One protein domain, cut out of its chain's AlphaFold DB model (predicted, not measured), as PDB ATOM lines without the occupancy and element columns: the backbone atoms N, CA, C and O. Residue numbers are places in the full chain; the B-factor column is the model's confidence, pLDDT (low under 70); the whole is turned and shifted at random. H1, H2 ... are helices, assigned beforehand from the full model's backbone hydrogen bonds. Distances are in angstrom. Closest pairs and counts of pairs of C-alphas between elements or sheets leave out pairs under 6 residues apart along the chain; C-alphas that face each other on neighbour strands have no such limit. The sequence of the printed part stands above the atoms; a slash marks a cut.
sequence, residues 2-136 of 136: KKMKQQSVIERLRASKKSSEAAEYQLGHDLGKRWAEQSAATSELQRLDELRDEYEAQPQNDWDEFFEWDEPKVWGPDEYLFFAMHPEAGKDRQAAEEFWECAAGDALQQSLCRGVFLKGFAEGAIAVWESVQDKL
ATOM      1  N   LYS A   2     319.209 183.446 227.445       62.88
ATOM      2  CA  LYS A   2     318.962 184.790 228.028       62.88
ATOM      3  C   LYS A   2     317.618 185.434 227.614       62.88
ATOM      4  O   LYS A   2     316.917 185.950 228.473       62.88
ATOM      5  N   LYS A   3     317.224 185.313 226.334       64.31
ATOM      6  CA  LYS A   3     315.947 185.844 225.803       64.31
ATOM      7  C   LYS A   3     314.699 185.162 226.389       64.31
ATOM      8  O   LYS A   3     313.777 185.854 226.792       64.31
ATOM      9  N   MET A   4     314.703 183.829 226.520       67.62
ATOM     10  CA  MET A   4     313.570 183.092 227.112       67.62
ATOM     11  C   MET A   4     313.338 183.468 228.585       67.62
ATOM     12  O   MET A   4     312.199 183.638 229.001       67.62
ATOM     13  N   LYS A   5     314.414 183.697 229.357       74.56
ATOM     14  CA  LYS A   5     314.314 184.164 230.751       74.56
ATOM     15  C   LYS A   5     313.783 185.602 230.863       74.56
ATOM     16  O   LYS A   5     313.102 185.925 231.828       74.56
ATOM     17  N   GLN A   6     314.089 186.476 229.902       78.69
ATOM     18  CA  GLN A   6     313.524 187.833 229.868       78.69
ATOM     19  C   GLN A   6     312.030 187.807 229.536       78.69
ATOM     20  O   GLN A   6     311.254 188.492 230.193       78.69
ATOM     21  N   GLN A   7     311.622 186.973 228.579       84.06
ATOM     22  CA  GLN A   7     310.218 186.816 228.209       84.06
ATOM     23  C   GLN A   7     309.371 186.282 229.375       84.06
ATOM     24  O   GLN A   7     308.346 186.877 229.691       84.06
ATOM     25  N   SER A   8     309.860 185.276 230.108       89.12
ATOM     26  CA  SER A   8     309.163 184.773 231.300       89.12
ATOM     27  C   SER A   8     309.049 185.819 232.419       89.12
ATOM     28  O   SER A   8     308.077 185.835 233.169       89.12
ATOM     29  N   VAL A   9     310.040 186.712 232.557       91.00
ATOM     30  CA  VAL A   9     309.972 187.828 233.518       91.00
ATOM     31  C   VAL A   9     308.918 188.850 233.089       91.00
ATOM     32  O   VAL A   9     308.152 189.296 233.940       91.00
ATOM     33  N   ILE A  10     308.848 189.184 231.798       93.06
ATOM     34  CA  ILE A  10     307.839 190.100 231.245       93.06
ATOM     35  C   ILE A  10     306.429 189.542 231.458       93.06
ATOM     36  O   ILE A  10     305.558 190.262 231.935       93.06
ATOM     37  N   GLU A  11     306.203 188.266 231.155       93.69
ATOM     38  CA  GLU A  11     304.897 187.612 231.323       93.69
ATOM     39  C   GLU A  11     304.447 187.611 232.788       93.69
ATOM     40  O   GLU A  11     303.324 188.019 233.088       93.69
ATOM     41  N   ARG A  12     305.347 187.263 233.718       95.44
ATOM     42  CA  ARG A  12     305.068 187.328 235.161       95.44
ATOM     43  C   ARG A  12     304.717 188.746 235.612       95.44
ATOM     44  O   ARG A  12     303.779 188.924 236.383       95.44
ATOM     45  N   LEU A  13     305.475 189.752 235.168       94.19
ATOM     46  CA  LEU A  13     305.230 191.144 235.554       94.19
ATOM     47  C   LEU A  13     303.924 191.685 234.962       94.19
ATOM     48  O   LEU A  13     303.213 192.391 235.664       94.19
ATOM     49  N   ARG A  14     303.555 191.304 233.731       93.12
ATOM     50  CA  ARG A  14     302.243 191.636 233.146       93.12
ATOM     51  C   ARG A  14     301.093 191.039 233.952       93.12
ATOM     52  O   ARG A  14     300.133 191.745 234.240       93.12
ATOM     53  N   ALA A  15     301.201 189.771 234.349       92.88
ATOM     54  CA  ALA A  15     300.192 189.129 235.190       92.88
ATOM     55  C   ALA A  15     300.079 189.810 236.565       92.88
ATOM     56  O   ALA A  15     298.976 190.081 237.031       92.88
ATOM     57  N   SER A  16     301.219 190.143 237.182       92.62
ATOM     58  CA  SER A  16     301.259 190.882 238.447       92.62
ATOM     59  C   SER A  16     300.635 192.272 238.324       92.62
ATOM     60  O   SER A  16     299.879 192.661 239.205       92.62
ATOM     61  N   LYS A  17     300.923 192.999 237.235       92.00
ATOM     62  CA  LYS A  17     300.339 194.315 236.951       92.00
ATOM     63  C   LYS A  17     298.817 194.218 236.842       92.00
ATOM     64  O   LYS A  17     298.130 194.888 237.598       92.00
ATOM     65  N   LYS A  18     298.305 193.295 236.019       93.00
ATOM     66  CA  LYS A  18     296.859 193.078 235.857       93.00
ATOM     67  C   LYS A  18     296.158 192.738 237.175       93.00
ATOM     68  O   LYS A  18     295.054 193.203 237.431       93.00
ATOM     69  N   SER A  19     296.791 191.919 238.018       93.44
ATOM     70  CA  SER A  19     296.246 191.591 239.340       93.44
ATOM     71  C   SER A  19     296.219 192.799 240.276       93.44
ATOM     72  O   SER A  19     295.302 192.900 241.083       93.44
ATOM     73  N   SER A  20     297.217 193.681 240.190       93.56
ATOM     74  CA  SER A  20     297.259 194.920 240.969       93.56
ATOM     75  C   SER A  20     296.170 195.884 240.513       93.56
ATOM     76  O   SER A  20     295.422 196.375 241.343       93.56
ATOM     77  N   GLU A  21     296.023 196.090 239.202       95.19
ATOM     78  CA  GLU A  21     294.981 196.950 238.624       95.19
ATOM     79  C   GLU A  21     293.579 196.476 239.021       95.19
ATOM     80  O   GLU A  21     292.761 197.277 239.454       95.19
ATOM     81  N   ALA A  22     293.312 195.166 238.967       96.44
ATOM     82  CA  ALA A  22     292.029 194.619 239.408       96.44
ATOM     83  C   ALA A  22     291.755 194.867 240.905       96.44
ATOM     84  O   ALA A  22     290.614 195.122 241.283       96.44
ATOM     85  N   ALA A  23     292.786 194.796 241.754       96.94
ATOM     86  CA  ALA A  23     292.649 195.070 243.183       96.94
ATOM     87  C   ALA A  23     292.410 196.564 243.466       96.94
ATOM     88  O   ALA A  23     291.563 196.888 244.291       96.94
ATOM     89  N   GLU A  24     293.113 197.454 242.761       97.00
ATOM     90  CA  GLU A  24     292.937 198.911 242.858       97.00
ATOM     91  C   GLU A  24     291.541 199.334 242.393       97.00
ATOM     92  O   GLU A  24     290.867 200.095 243.082       97.00
ATOM     93  N   TYR A  25     291.069 198.774 241.273       98.06
ATOM     94  CA  TYR A  25     289.708 198.991 240.784       98.06
ATOM     95  C   TYR A  25     288.672 198.561 241.825       98.06
ATOM     96  O   TYR A  25     287.784 199.335 242.162       98.06
ATOM     97  N   GLN A  26     288.800 197.344 242.371       98.44
ATOM     98  CA  GLN A  26     287.843 196.833 243.354       98.44
ATOM     99  C   GLN A  26     287.839 197.670 244.637       98.44
ATOM    100  O   GLN A  26     286.773 197.967 245.168       98.44
ATOM    101  N   LEU A  27     289.018 198.072 245.122       98.19
ATOM    102  CA  LEU A  27     289.135 198.934 246.295       98.19
ATOM    103  C   LEU A  27     288.461 200.287 246.055       98.19
ATOM    104  O   LEU A  27     287.676 200.731 246.894       98.19
ATOM    105  N   GLY A  28     288.742 200.917 244.912       98.38
ATOM    106  CA  GLY A  28     288.081 202.146 244.493       98.38
ATOM    107  C   GLY A  28     286.567 201.967 244.460       98.38
ATOM    108  O   GLY A  28     285.852 202.720 245.109       98.38
ATOM    109  N   HIS A  29     286.084 200.919 243.794       98.75
ATOM    110  CA  HIS A  29     284.663 200.608 243.656       98.75
ATOM    111  C   HIS A  29     283.947 200.443 244.995       98.75
ATOM    112  O   HIS A  29     282.883 201.026 245.210       98.75
ATOM    113  N   ASP A  30     284.532 199.696 245.929       98.62
ATOM    114  CA  ASP A  30     283.940 199.507 247.253       98.62
ATOM    115  C   ASP A  30     283.884 200.822 248.049       98.62
ATOM    116  O   ASP A  30     282.901 201.084 248.748       98.62
ATOM    117  N   LEU A  31     284.906 201.675 247.919       98.50
ATOM    118  CA  LEU A  31     284.935 202.995 248.552       98.50
ATOM    119  C   LEU A  31     283.947 203.973 247.909       98.50
ATOM    120  O   LEU A  31     283.247 204.674 248.633       98.50
ATOM    121  N   GLY A  32     283.833 203.978 246.582       98.62
ATOM    122  CA  GLY A  32     282.876 204.802 245.843       98.62
ATOM    123  C   GLY A  32     281.436 204.460 246.189       98.62
ATOM    124  O   GLY A  32     280.644 205.338 246.530       98.62
ATOM    125  N   LYS A  33     281.123 203.160 246.232       98.75
ATOM    126  CA  LYS A  33     279.833 202.660 246.712       98.75
ATOM    127  C   LYS A  33     279.545 203.143 248.132       98.75
ATOM    128  O   LYS A  33     278.473 203.675 248.411       98.75
ATOM    129  N   ARG A  34     280.513 202.975 249.036       98.50
ATOM    130  CA  ARG A  34     280.366 203.391 250.433       98.50
ATOM    131  C   ARG A  34     280.131 204.895 250.561       98.50
ATOM    132  O   ARG A  34     279.278 205.302 251.345       98.50
ATOM    133  N   TRP A  35     280.893 205.701 249.829       98.38
ATOM    134  CA  TRP A  35     280.735 207.151 249.806       98.38
ATOM    135  C   TRP A  35     279.335 207.540 249.315       98.38
ATOM    136  O   TRP A  35     278.654 208.308 249.996       98.38
ATOM    137  N   ALA A  36     278.865 206.937 248.218       98.38
ATOM    138  CA  ALA A  36     277.530 207.178 247.675       98.38
ATOM    139  C   ALA A  36     276.403 206.826 248.661       98.38
ATOM    140  O   ALA A  36     275.428 207.559 248.782       98.38
ATOM    141  N   GLU A  37     276.542 205.724 249.399       97.88
ATOM    142  CA  GLU A  37     275.535 205.270 250.367       97.88
ATOM    143  C   GLU A  37     275.487 206.105 251.658       97.88
ATOM    144  O   GLU A  37     274.451 206.138 252.324       97.88
ATOM    145  N   GLN A  38     276.606 206.711 252.067       97.25
ATOM    146  CA  GLN A  38     276.761 207.270 253.420       97.25
ATOM    147  C   GLN A  38     276.897 208.788 253.456       97.25
ATOM    148  O   GLN A  38     276.523 209.398 254.460       97.25
ATOM    149  N   SER A  39     277.453 209.379 252.403       96.44
ATOM    150  CA  SER A  39     277.965 210.749 252.452       96.44
ATOM    151  C   SER A  39     277.555 211.593 251.253       96.44
ATOM    152  O   SER A  39     277.384 212.796 251.425       96.44
ATOM    153  N   ALA A  40     277.412 210.993 250.068       97.25
ATOM    154  CA  ALA A  40     277.162 211.749 248.849       97.25
ATOM    155  C   ALA A  40     275.789 212.431 248.860       97.25
ATOM    156  O   ALA A  40     274.767 211.844 249.230       97.25
ATOM    157  N   ALA A  41     275.753 213.672 248.389       97.06
ATOM    158  CA  ALA A  41     274.513 214.344 248.047       97.06
ATOM    159  C   ALA A  41     273.976 213.827 246.704       97.06
ATOM    160  O   ALA A  41     274.733 213.528 245.782       97.06
ATOM    161  N   THR A  42     272.649 213.825 246.541       97.19
ATOM    162  CA  THR A  42     271.978 213.478 245.271       97.19
ATOM    163  C   THR A  42     272.567 214.238 244.079       97.19
ATOM    164  O   THR A  42     272.789 213.656 243.026       97.19
ATOM    165  N   SER A  43     272.871 215.529 244.251       97.56
ATOM    166  CA  SER A  43     273.441 216.361 243.189       97.56
ATOM    167  C   SER A  43     274.856 215.958 242.779       97.56
ATOM    168  O   SER A  43     275.224 216.171 241.633       97.56
ATOM    169  N   GLU A  44     275.660 215.416 243.695       98.25
ATOM    170  CA  GLU A  44     277.018 214.949 243.378       98.25
ATOM    171  C   GLU A  44     276.944 213.677 242.534       98.25
ATOM    172  O   GLU A  44     277.608 213.582 241.506       98.25
ATOM    173  N   LEU A  45     276.071 212.743 242.928       98.25
ATOM    174  CA  LEU A  45     275.828 211.501 242.196       98.25
ATOM    175  C   LEU A  45     275.246 211.757 240.805       98.25
ATOM    176  O   LEU A  45     275.731 211.190 239.833       98.25
ATOM    177  N   GLN A  46     274.267 212.658 240.700       97.94
ATOM    178  CA  GLN A  46     273.701 213.053 239.414       97.94
ATOM    179  C   GLN A  46     274.764 213.667 238.493       97.94
ATOM    180  O   GLN A  46     274.861 213.280 237.336       97.94
ATOM    181  N   ARG A  47     275.593 214.595 238.992       98.19
ATOM    182  CA  ARG A  47     276.658 215.213 238.180       98.19
ATOM    183  C   ARG A  47     277.708 214.205 237.734       98.19
ATOM    184  O   ARG A  47     278.260 214.342 236.649       98.19
ATOM    185  N   LEU A  48     278.015 213.226 238.579       97.19
ATOM    186  CA  LEU A  48     278.947 212.159 238.241       97.19
ATOM    187  C   LEU A  48     278.397 211.260 237.120       97.19
ATOM    188  O   LEU A  48     279.142 210.909 236.209       97.19
ATOM    189  N   ASP A  49     277.107 210.928 237.175       97.12
ATOM    190  CA  ASP A  49     276.392 210.175 236.135       97.12
ATOM    191  C   ASP A  49     276.343 210.963 234.812       97.12
ATOM    192  O   ASP A  49     276.754 210.462 233.768       97.12
ATOM    193  N   GLU A  50     275.970 212.246 234.875       95.88
ATOM    194  CA  GLU A  50     275.971 213.163 233.726       95.88
ATOM    195  C   GLU A  50     277.368 213.300 233.104       95.88
ATOM    196  O   GLU A  50     277.504 213.284 231.883       95.88
ATOM    197  N   LEU A  51     278.422 213.380 233.925       94.81
ATOM    198  CA  LEU A  51     279.802 213.408 233.444       94.81
ATOM    199  C   LEU A  51     280.147 212.136 232.661       94.81
ATOM    200  O   LEU A  51     280.754 212.237 231.595       94.81
ATOM    201  N   ARG A  52     279.788 210.949 233.167       95.12
ATOM    202  CA  ARG A  52     280.023 209.692 232.440       95.12
ATOM    203  C   ARG A  52     279.315 209.730 231.087       95.12
ATOM    204  O   ARG A  52     279.957 209.497 230.064       95.12
ATOM    205  N   ASP A  53     278.036 210.091 231.075       93.81
ATOM    206  CA  ASP A  53     277.228 210.163 229.855       93.81
ATOM    207  C   ASP A  53     277.804 211.168 228.838       93.81
ATOM    208  O   ASP A  53     277.822 210.906 227.632       93.81
ATOM    209  N   GLU A  54     278.334 212.308 229.298       91.75
ATOM    210  CA  GLU A  54     279.012 213.295 228.449       91.75
ATOM    211  C   GLU A  54     280.263 212.734 227.761       91.75
ATOM    212  O   GLU A  54     280.537 213.096 226.610       91.75
ATOM    213  N   TYR A  55     281.036 211.885 228.442       90.19
ATOM    214  CA  TYR A  55     282.202 211.226 227.852       90.19
ATOM    215  C   TYR A  55     281.771 210.129 226.882       90.19
ATOM    216  O   TYR A  55     282.213 210.142 225.737       90.19
ATOM    217  N   GLU A  56     280.840 209.257 227.273       89.31
ATOM    218  CA  GLU A  56     280.358 208.166 226.416       89.31
ATOM    219  C   GLU A  56     279.637 208.656 225.146       89.31
ATOM    220  O   GLU A  56     279.643 207.983 224.112       89.31
ATOM    221  N   ALA A  57     279.043 209.852 225.174       87.56
ATOM    222  CA  ALA A  57     278.399 210.452 224.007       87.56
ATOM    223  C   ALA A  57     279.391 210.945 222.932       87.56
ATOM    224  O   ALA A  57     278.981 211.247 221.802       87.56
ATOM    225  N   GLN A  58     280.682 211.072 223.248       82.62
ATOM    226  CA  GLN A  58     281.677 211.643 222.347       82.62
ATOM    227  C   GLN A  58     282.395 210.551 221.538       82.62
ATOM    228  O   GLN A  58     283.031 209.678 222.106       82.62
ATOM    229  N   PRO A  59     282.435 210.622 220.192       76.00
ATOM    230  CA  PRO A  59     283.095 209.595 219.375       76.00
ATOM    231  C   PRO A  59     284.613 209.470 219.575       76.00
ATOM    232  O   PRO A  59     285.225 208.581 218.988       76.00
ATOM    233  N   GLN A  60     285.227 210.434 220.266       74.06
ATOM    234  CA  GLN A  60     286.680 210.567 220.420       74.06
ATOM    235  C   GLN A  60     287.139 210.568 221.878       74.06
ATOM    236  O   GLN A  60     288.329 210.734 222.104       74.06
ATOM    237  N   ASN A  61     286.211 210.452 222.829       70.56
ATOM    238  CA  ASN A  61     286.530 210.338 224.241       70.56
ATOM    239  C   ASN A  61     285.778 209.123 224.769       70.56
ATOM    240  O   ASN A  61     284.594 208.970 224.495       70.56
ATOM    241  N   ASP A  62     286.467 208.269 225.507       82.94
ATOM    242  CA  ASP A  62     285.845 207.186 226.261       82.94
ATOM    243  C   ASP A  62     285.870 207.553 227.750       82.94
ATOM    244  O   ASP A  62     286.798 208.218 228.230       82.94
ATOM    245  N   TRP A  63     284.859 207.115 228.493       90.25
ATOM    246  CA  TRP A  63     284.884 207.149 229.950       90.25
ATOM    247  C   TRP A  63     286.123 206.431 230.498       90.25
ATOM    248  O   TRP A  63     286.742 206.895 231.454       90.25
ATOM    249  N   ASP A  64     286.559 205.363 229.832       88.44
ATOM    250  CA  ASP A  64     287.787 204.654 230.191       88.44
ATOM    251  C   ASP A  64     289.030 205.542 230.021       88.44
ATOM    252  O   ASP A  64     289.865 205.631 230.926       88.44
ATOM    253  N   GLU A  65     289.112 206.284 228.915       87.56
ATOM    254  CA  GLU A  65     290.230 207.184 228.606       87.56
ATOM    255  C   GLU A  65     290.326 208.376 229.573       87.56
ATOM    256  O   GLU A  65     291.417 208.925 229.777       87.56
ATOM    257  N   PHE A  66     289.225 208.769 230.229       88.00
ATOM    258  CA  PHE A  66     289.246 209.793 231.280       88.00
ATOM    259  C   PHE A  66     290.229 209.446 232.410       88.00
ATOM    260  O   PHE A  66     290.826 210.339 233.012       88.00
ATOM    261  N   PHE A  67     290.455 208.160 232.676       90.81
ATOM    262  CA  PHE A  67     291.325 207.705 233.760       90.81
ATOM    263  C   PHE A  67     292.738 207.314 233.305       90.81
ATOM    264  O   PHE A  67     293.600 207.059 234.149       90.81
ATOM    265  N   GLU A  68     293.014 207.303 232.000       86.25
ATOM    266  CA  GLU A  68     294.292 206.863 231.413       86.25
ATOM    267  C   GLU A  68     295.302 208.008 231.204       86.25
ATOM    268  O   GLU A  68     296.180 207.942 230.345       86.25
ATOM    269  N   TRP A  69     295.189 209.105 231.957       72.75
ATOM    270  CA  TRP A  69     295.982 210.308 231.691       72.75
ATOM    271  C   TRP A  69     297.480 210.111 231.970       72.75
ATOM    272  O   TRP A  69     297.940 210.244 233.102       72.75
ATOM    273  N   ASP A  70     298.240 209.878 230.897       57.06
ATOM    274  CA  ASP A  70     299.710 209.816 230.888       57.06
ATOM    275  C   ASP A  70     300.378 211.182 230.597       57.06
ATOM    276  O   ASP A  70     301.589 211.344 230.778       57.06
ATOM    277  N   GLU A  71     299.616 212.186 230.142       55.94
ATOM    278  CA  GLU A  71     300.140 213.515 229.800       55.94
ATOM    279  C   GLU A  71     300.106 214.507 230.979       55.94
ATOM    280  O   GLU A  71     299.181 214.480 231.795       55.94
ATOM    281  N   PRO A  72     301.068 215.451 231.056       52.81
ATOM    282  CA  PRO A  72     301.081 216.479 232.089       52.81
ATOM    283  C   PRO A  72     299.948 217.487 231.859       52.81
ATOM    284  O   PRO A  72     300.111 218.500 231.175       52.81
ATOM    285  N   LYS A  73     298.787 217.220 232.456       68.94
ATOM    286  CA  LYS A  73     297.699 218.192 232.572       68.94
ATOM    287  C   LYS A  73     297.911 219.094 233.787       68.94
ATOM    288  O   LYS A  73     298.648 218.771 234.715       68.94
ATOM    289  N   VAL A  74     297.249 220.253 233.767       78.62
ATOM    290  CA  VAL A  74     297.251 221.210 234.891       78.62
ATOM    291  C   VAL A  74     296.648 220.586 236.157       78.62
ATOM    292  O   VAL A  74     297.074 220.937 237.254       78.62
ATOM    293  N   TRP A  75     295.704 219.655 235.987       80.62
ATOM    294  CA  TRP A  75     295.037 218.927 237.065       80.62
ATOM    295  C   TRP A  75     295.021 217.422 236.795       80.62
ATOM    296  O   TRP A  75     294.953 217.007 235.633       80.62
ATOM    297  N   GLY A  76     295.066 216.632 237.867       86.75
ATOM    298  CA  GLY A  76     294.918 215.177 237.824       86.75
ATOM    299  C   GLY A  76     293.461 214.729 237.641       86.75
ATOM    300  O   GLY A  76     292.542 215.535 237.817       86.75
ATOM    301  N   PRO A  77     293.223 213.451 237.299       89.25
ATOM    302  CA  PRO A  77     291.869 212.907 237.154       89.25
ATOM    303  C   PRO A  77     291.048 213.009 238.449       89.25
ATOM    304  O   PRO A  77     289.847 213.242 238.393       89.25
ATOM    305  N   ASP A  78     291.685 212.913 239.617       92.62
ATOM    306  CA  ASP A  78     291.050 213.090 240.928       92.62
ATOM    307  C   ASP A  78     290.501 214.506 241.135       92.62
ATOM    308  O   ASP A  78     289.377 214.680 241.605       92.62
ATOM    309  N   GLU A  79     291.269 215.525 240.751       93.25
ATOM    310  CA  GLU A  79     290.845 216.921 240.842       93.25
ATOM    311  C   GLU A  79     289.724 217.212 239.839       93.25
ATOM    312  O   GLU A  79     288.740 217.857 240.187       93.25
ATOM    313  N   TYR A  80     289.828 216.703 238.607       92.06
ATOM    314  CA  TYR A  80     288.772 216.871 237.604       92.06
ATOM    315  C   TYR A  80     287.459 216.216 238.016       92.06
ATOM    316  O   TYR A  80     286.408 216.835 237.860       92.06
ATOM    317  N   LEU A  81     287.520 214.995 238.551       94.38
ATOM    318  CA  LEU A  81     286.335 214.296 239.030       94.38
ATOM    319  C   LEU A  81     285.679 215.083 240.172       94.38
ATOM    320  O   LEU A  81     284.473 215.316 240.147       94.38
ATOM    321  N   PHE A  82     286.482 215.579 241.120       96.69
ATOM    322  CA  PHE A  82     285.990 216.457 242.178       96.69
ATOM    323  C   PHE A  82     285.340 217.730 241.613       96.69
ATOM    324  O   PHE A  82     284.219 218.052 241.987       96.69
ATOM    325  N   PHE A  83     285.979 218.432 240.674       95.56
ATOM    326  CA  PHE A  83     285.420 219.663 240.098       95.56
ATOM    327  C   PHE A  83     284.141 219.436 239.291       95.56
ATOM    328  O   PHE A  83     283.320 220.349 239.205       95.56
ATOM    329  N   ALA A  84     283.958 218.251 238.707       94.62
ATOM    330  CA  ALA A  84     282.714 217.888 238.040       94.62
ATOM    331  C   ALA A  84     281.571 217.689 239.051       94.62
ATOM    332  O   ALA A  84     280.466 218.186 238.842       94.62
ATOM    333  N   MET A  85     281.851 217.037 240.183       96.81
ATOM    334  CA  MET A  85     280.876 216.845 241.264       96.81
ATOM    335  C   MET A  85     280.597 218.141 242.042       96.81
ATOM    336  O   MET A  85     279.461 218.371 242.463       96.81
ATOM    337  N   HIS A  86     281.601 219.013 242.167       96.75
ATOM    338  CA  HIS A  86     281.598 220.243 242.963       96.75
ATOM    339  C   HIS A  86     281.968 221.486 242.133       96.75
ATOM    340  O   HIS A  86     282.995 222.133 242.380       96.75
ATOM    341  N   PRO A  87     281.151 221.875 241.138       94.88
ATOM    342  CA  PRO A  87     281.430 223.049 240.314       94.88
ATOM    343  C   PRO A  87     281.498 224.349 241.135       94.88
ATOM    344  O   PRO A  87     282.206 225.288 240.763       94.88
ATOM    345  N   GLU A  88     280.802 224.411 242.273       95.00
ATOM    346  CA  GLU A  88     280.830 225.543 243.204       95.00
ATOM    347  C   GLU A  88     282.191 225.763 243.877       95.00
ATOM    348  O   GLU A  88     282.477 226.884 244.296       95.00
ATOM    349  N   ALA A  89     283.048 224.737 243.935       93.12
ATOM    350  CA  ALA A  89     284.374 224.828 244.542       93.12
ATOM    351  C   ALA A  89     285.353 225.678 243.713       93.12
ATOM    352  O   ALA A  89     286.461 225.958 244.159       93.12
ATOM    353  N   GLY A  90     284.992 226.098 242.494       92.12
ATOM    354  CA  GLY A  90     285.775 227.085 241.744       92.12
ATOM    355  C   GLY A  90     287.211 226.651 241.426       92.12
ATOM    356  O   GLY A  90     288.095 227.502 241.329       92.12
ATOM    357  N   LYS A  91     287.435 225.343 241.235       91.88
ATOM    358  CA  LYS A  91     288.755 224.718 241.017       91.88
ATOM    359  C   LYS A  91     289.703 224.804 242.222       91.88
ATOM    360  O   LYS A  91     290.924 224.825 242.056       91.88
ATOM    361  N   ASP A  92     289.144 224.861 243.429       95.50
ATOM    362  CA  ASP A  92     289.898 224.801 244.676       95.50
ATOM    363  C   ASP A  92     290.514 223.407 244.880       95.50
ATOM    364  O   ASP A  92     289.828 222.414 245.121       95.50
ATOM    365  N   ARG A  93     291.842 223.349 244.771       94.19
ATOM    366  CA  ARG A  93     292.620 222.114 244.912       94.19
ATOM    367  C   ARG A  93     292.660 221.608 246.350       94.19
ATOM    368  O   ARG A  93     292.751 220.405 246.550       94.19
ATOM    369  N   GLN A  94     292.591 222.511 247.328       95.69
ATOM    370  CA  GLN A  94     292.558 222.123 248.733       95.69
ATOM    371  C   GLN A  94     291.223 221.449 249.051       95.69
ATOM    372  O   GLN A  94     291.207 220.400 249.681       95.69
ATOM    373  N   ALA A  95     290.116 221.985 248.531       96.62
ATOM    374  CA  ALA A  95     288.813 221.337 248.665       96.62
ATOM    375  C   ALA A  95     288.794 219.939 248.014       96.62
ATOM    376  O   ALA A  95     288.206 219.012 248.567       96.62
ATOM    377  N   ALA A  96     289.480 219.768 246.877       95.88
ATOM    378  CA  ALA A  96     289.636 218.460 246.240       95.88
ATOM    379  C   ALA A  96     290.430 217.477 247.118       95.88
ATOM    380  O   ALA A  96     290.032 216.326 247.272       95.88
ATOM    381  N   GLU A  97     291.543 217.925 247.703       94.69
ATOM    382  CA  GLU A  97     292.361 217.123 248.619       94.69
ATOM    383  C   GLU A  97     291.552 216.688 249.851       94.69
ATOM    384  O   GLU A  97     291.456 215.492 250.125       94.69
ATOM    385  N   GLU A  98     290.877 217.630 250.514       96.25
ATOM    386  CA  GLU A  98     290.027 217.372 251.686       96.25
ATOM    387  C   GLU A  98     288.875 216.404 251.368       96.25
ATOM    388  O   GLU A  98     288.568 215.507 252.161       96.25
ATOM    389  N   PHE A  99     288.256 216.538 250.189       97.06
ATOM    390  CA  PHE A  99     287.251 215.589 249.712       97.06
ATOM    391  C   PHE A  99     287.822 214.173 249.625       97.06
ATOM    392  O   PHE A  99     287.222 213.237 250.155       97.06
ATOM    393  N   TRP A 100     288.979 214.000 248.985       96.88
ATOM    394  CA  TRP A 100     289.566 212.678 248.784       96.88
ATOM    395  C   TRP A 100     290.082 212.049 250.078       96.88
ATOM    396  O   TRP A 100     289.910 210.843 250.267       96.88
ATOM    397  N   GLU A 101     290.619 212.848 251.002       95.56
ATOM    398  CA  GLU A 101     290.933 212.400 252.363       95.56
ATOM    399  C   GLU A 101     289.686 211.866 253.082       95.56
ATOM    400  O   GLU A 101     289.746 210.848 253.771       95.56
ATOM    401  N   CYS A 102     288.525 212.495 252.887       95.06
ATOM    402  CA  CYS A 102     287.278 212.036 253.495       95.06
ATOM    403  C   CYS A 102     286.682 210.810 252.785       95.06
ATOM    404  O   CYS A 102     286.214 209.879 253.444       95.06
ATOM    405  N   ALA A 103     286.669 210.805 251.451       96.06
ATOM    406  CA  ALA A 103     286.001 209.787 250.643       96.06
ATOM    407  C   ALA A 103     286.806 208.481 250.537       96.06
ATOM    408  O   ALA A 103     286.229 207.394 250.526       96.06
ATOM    409  N   ALA A 104     288.135 208.583 250.480       94.94
ATOM    410  CA  ALA A 104     289.037 207.454 250.260       94.94
ATOM    411  C   ALA A 104     290.093 207.281 251.366       94.94
ATOM    412  O   ALA A 104     290.772 206.249 251.392       94.94
ATOM    413  N   GLY A 105     290.249 208.246 252.281       93.56
ATOM    414  CA  GLY A 105     291.355 208.243 253.240       93.56
ATOM    415  C   GLY A 105     292.701 208.198 252.522       93.56
ATOM    416  O   GLY A 105     292.876 208.744 251.433       93.56
ATOM    417  N   ASP A 106     293.637 207.440 253.086       93.56
ATOM    418  CA  ASP A 106     294.965 207.281 252.491       93.56
ATOM    419  C   ASP A 106     294.961 206.414 251.214       93.56
ATOM    420  O   ASP A 106     295.991 206.312 250.543       93.56
ATOM    421  N   ALA A 107     293.844 205.762 250.857       94.31
ATOM    422  CA  ALA A 107     293.811 204.781 249.769       94.31
ATOM    423  C   ALA A 107     294.166 205.405 248.412       94.31
ATOM    424  O   ALA A 107     294.985 204.853 247.677       94.31
ATOM    425  N   LEU A 108     293.633 206.592 248.105       91.75
ATOM    426  CA  LEU A 108     293.947 207.282 246.851       91.75
ATOM    427  C   LEU A 108     295.422 207.715 246.785       91.75
ATOM    428  O   LEU A 108     296.039 207.678 245.717       91.75
ATOM    429  N   GLN A 109     295.999 208.127 247.916       89.31
ATOM    430  CA  GLN A 109     297.408 208.518 247.998       89.31
ATOM    431  C   GLN A 109     298.347 207.310 247.872       89.31
ATOM    432  O   GLN A 109     299.428 207.428 247.297       89.31
ATOM    433  N   GLN A 110     297.942 206.153 248.402       92.06
ATOM    434  CA  GLN A 110     298.722 204.913 248.378       92.06
ATOM    435  C   GLN A 110     298.535 204.094 247.093       92.06
ATOM    436  O   GLN A 110     299.350 203.210 246.822       92.06
ATOM    437  N   SER A 111     297.495 204.385 246.309       90.81
ATOM    438  CA  SER A 111     297.172 203.654 245.086       90.81
ATOM    439  C   SER A 111     298.320 203.708 244.073       90.81
ATOM    440  O   SER A 111     298.761 204.776 243.633       90.81
ATOM    441  N   LEU A 112     298.746 202.532 243.620       86.31
ATOM    442  CA  LEU A 112     299.774 202.367 242.589       86.31
ATOM    443  C   LEU A 112     299.222 202.582 241.176       86.31
ATOM    444  O   LEU A 112     299.989 202.767 240.229       86.31
ATOM    445  N   CYS A 113     297.898 202.543 241.020       89.94
ATOM    446  CA  CYS A 113     297.191 202.737 239.760       89.94
ATOM    447  C   CYS A 113     296.066 203.761 239.960       89.94
ATOM    448  O   CYS A 113     294.893 203.415 239.869       89.94
ATOM    449  N   ARG A 114     296.433 205.024 240.244       91.12
ATOM    450  CA  ARG A 114     295.496 206.102 240.634       91.12
ATOM    451  C   ARG A 114     294.296 206.227 239.692       91.12
ATOM    452  O   ARG A 114     293.175 206.302 240.171       91.12
ATOM    453  N   GLY A 115     294.515 206.184 238.377       92.75
ATOM    454  CA  GLY A 115     293.429 206.205 237.391       92.75
ATOM    455  C   GLY A 115     292.461 205.028 237.539       92.75
ATOM    456  O   GLY A 115     291.256 205.224 237.623       92.75
ATOM    457  N   VAL A 116     292.987 203.808 237.673       95.25
ATOM    458  CA  VAL A 116     292.184 202.583 237.840       95.25
ATOM    459  C   VAL A 116     291.388 202.600 239.148       95.25
ATOM    460  O   VAL A 116     290.220 202.217 239.162       95.25
ATOM    461  N   PHE A 117     292.000 203.081 240.232       96.94
ATOM    462  CA  PHE A 117     291.315 203.301 241.504       96.94
ATOM    463  C   PHE A 117     290.162 204.301 241.351       96.94
ATOM    464  O   PHE A 117     289.039 204.018 241.760       96.94
ATOM    465  N   LEU A 118     290.423 205.461 240.736       96.69
ATOM    466  CA  LEU A 118     289.425 206.517 240.546       96.69
ATOM    467  C   LEU A 118     288.276 206.063 239.644       96.69
ATOM    468  O   LEU A 118     287.127 206.379 239.940       96.69
ATOM    469  N   LYS A 119     288.574 205.277 238.602       96.81
ATOM    470  CA  LYS A 119     287.563 204.630 237.762       96.81
ATOM    471  C   LYS A 119     286.655 203.746 238.603       96.81
ATOM    472  O   LYS A 119     285.440 203.908 238.568       96.81
ATOM    473  N   GLY A 120     287.253 202.858 239.401       98.12
ATOM    474  CA  GLY A 120     286.515 202.015 240.334       98.12
ATOM    475  C   GLY A 120     285.616 202.850 241.239       98.12
ATOM    476  O   GLY A 120     284.421 202.595 241.303       98.12
ATOM    477  N   PHE A 121     286.163 203.885 241.882       98.56
ATOM    478  CA  PHE A 121     285.408 204.780 242.762       98.56
ATOM    479  C   PHE A 121     284.204 205.408 242.062       98.56
ATOM    480  O   PHE A 121     283.088 205.326 242.574       98.56
ATOM    481  N   ALA A 122     284.411 205.996 240.886       98.25
ATOM    482  CA  ALA A 122     283.339 206.630 240.139       98.25
ATOM    483  C   ALA A 122     282.242 205.620 239.764       98.25
ATOM    484  O   ALA A 122     281.071 205.848 240.052       98.25
ATOM    485  N   GLU A 123     282.614 204.463 239.214       98.31
ATOM    486  CA  GLU A 123     281.656 203.425 238.816       98.31
ATOM    487  C   GLU A 123     280.909 202.817 240.009       98.31
ATOM    488  O   GLU A 123     279.707 202.574 239.926       98.31
ATOM    489  N   GLY A 124     281.582 202.625 241.146       98.62
ATOM    490  CA  GLY A 124     280.943 202.143 242.369       98.62
ATOM    491  C   GLY A 124     279.904 203.122 242.914       98.62
ATOM    492  O   GLY A 124     278.847 202.699 243.385       98.62
ATOM    493  N   ALA A 125     280.177 204.426 242.823       98.69
ATOM    494  CA  ALA A 125     279.228 205.463 243.209       98.69
ATOM    495  C   ALA A 125     278.040 205.551 242.237       98.69
ATOM    496  O   ALA A 125     276.887 205.586 242.677       98.69
ATOM    497  N   ILE A 126     278.304 205.518 240.929       98.44
ATOM    498  CA  ILE A 126     277.261 205.543 239.898       98.44
ATOM    499  C   ILE A 126     276.349 204.311 240.006       98.44
ATOM    500  O   ILE A 126     275.130 204.446 239.958       98.44
ATOM    501  N   ALA A 127     276.894 203.122 240.281       98.44
ATOM    502  CA  ALA A 127     276.088 201.913 240.469       98.44
ATOM    503  C   ALA A 127     275.068 202.044 241.621       98.44
ATOM    504  O   ALA A 127     273.966 201.489 241.558       98.44
ATOM    505  N   VAL A 128     275.408 202.781 242.687       98.44
ATOM    506  CA  VAL A 128     274.451 203.105 243.758       98.44
ATOM    507  C   VAL A 128     273.380 204.048 243.233       98.44
ATOM    508  O   VAL A 128     272.195 203.771 243.432       98.44
ATOM    509  N   TRP A 129     273.784 205.119 242.550       98.31
ATOM    510  CA  TRP A 129     272.883 206.110 241.969       98.31
ATOM    511  C   TRP A 129     271.850 205.479 241.029       98.31
ATOM    512  O   TRP A 129     270.649 205.605 241.264       98.31
ATOM    513  N   GLU A 130     272.293 204.692 240.049       97.56
ATOM    514  CA  GLU A 130     271.437 203.941 239.121       97.56
ATOM    515  C   GLU A 130     270.426 203.034 239.833       97.56
ATOM    516  O   GLU A 130     269.299 202.859 239.374       97.56
ATOM    517  N   SER A 131     270.777 202.481 240.997       97.31
ATOM    518  CA  SER A 131     269.876 201.599 241.748       97.31
ATOM    519  C   SER A 131     268.727 202.330 242.470       97.31
ATOM    520  O   SER A 131     267.736 201.691 242.874       97.31
ATOM    521  N   VAL A 132     268.845 203.652 242.652       96.88
ATOM    522  CA  VAL A 132     267.907 204.468 243.441       96.88
ATOM    523  C   VAL A 132     267.302 205.655 242.695       96.88
ATOM    524  O   VAL A 132     266.241 206.099 243.125       96.88
ATOM    525  N   GLN A 133     267.905 206.146 241.607       95.31
ATOM    526  CA  GLN A 133     267.521 207.414 240.970       95.31
ATOM    527  C   GLN A 133     266.049 207.469 240.536       95.31
ATOM    528  O   GLN A 133     265.361 208.435 240.844       95.31
ATOM    529  N   ASP A 134     265.506 206.384 239.973       94.62
ATOM    530  CA  ASP A 134     264.096 206.299 239.550       94.62
ATOM    531  C   ASP A 134     263.079 206.272 240.714       94.62
ATOM    532  O   ASP A 134     261.866 206.189 240.497       94.62
ATOM    533  N   LYS A 135     263.552 206.252 241.966       93.75
ATOM    534  CA  LYS A 135     262.725 206.130 243.180       93.75
ATOM    535  C   LYS A 135     262.706 207.402 244.032       93.75
ATOM    536  O   LYS A 135     262.025 207.393 245.062       93.75
ATOM    537  N   LEU A 136     263.471 208.427 243.657       85.94
ATOM    538  CA  LEU A 136     263.583 209.715 244.351       85.94
ATOM    539  C   LEU A 136     262.677 210.765 243.696       85.94
ATOM    540  O   LEU A 136     262.097 211.568 244.462       85.94
TER     541      LEU A 136
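This is residues 2 to 136 of the 136 residues of an uncharacterized protein of Candidatus Anammoximicrobium sp (UniProt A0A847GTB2). A long helix, H1, sticks out with residues 2 to 16 as an arm from a body of helices, inside which its residues 21 to 37 pack on H6. H2 crosses H6, H3 packs on H2, and H4 crosses H3 and meets residues 28 to 35 of H1 with its last residues, 103 to 104, alone. The printed part has 135 residues with six named helices, H1 to H6 in chain order, and no named strand; it is all helix, the packing mostly crossed. It is only just compact, close to loose, with a radius of gyration of the C-alphas of 16.7 A, and spans 61 by 35 by 33 A.

H1, residues 2 to 38, touches H6, residues 114 to 135; their closest C-alphas, Gly 32 and Phe 121, are 4.0 A apart. They run the same way at a tilt of 36 degrees, only just steep. H2, residues 42 to 56, touches H6 at a steep tilt of 64 degrees, closest at C-alphas 49 and 126, 6.0 A. H3, residues 77 to 85, touches H2, closest at C-alphas 85 and 44, 4.8 A. H4, residues 93 to 104, touches H1 with residues 103 to 104 alone, about perpendicular at 88 degrees, closest at C-alphas 103 and 35, 5.9 A. H5, residues 107 to 110, touches H6 only at the corner, and only just, with 3 pairs of C-alphas within 8 A. Every O i to N i+4 pair is within hydrogen-bond range in H1, H2, H3 and H4, and 15 of 18 in H6; H5 is too short for one.

H1 measures 54.1 A from C-alpha 2 at (318.962, 184.790, 228.028). H6 measures 32.9 A, ending at C-alpha 135 at (262.725, 206.130, 243.180), and H2 21.3 A.

C-alphas 2 and 136, the farthest apart, are 62.9 A apart. The printed part has no cut. The link from H2 to H3 is long, 20 residues. Residues 2 to 4 and 70 to 73 have pLDDT under 70.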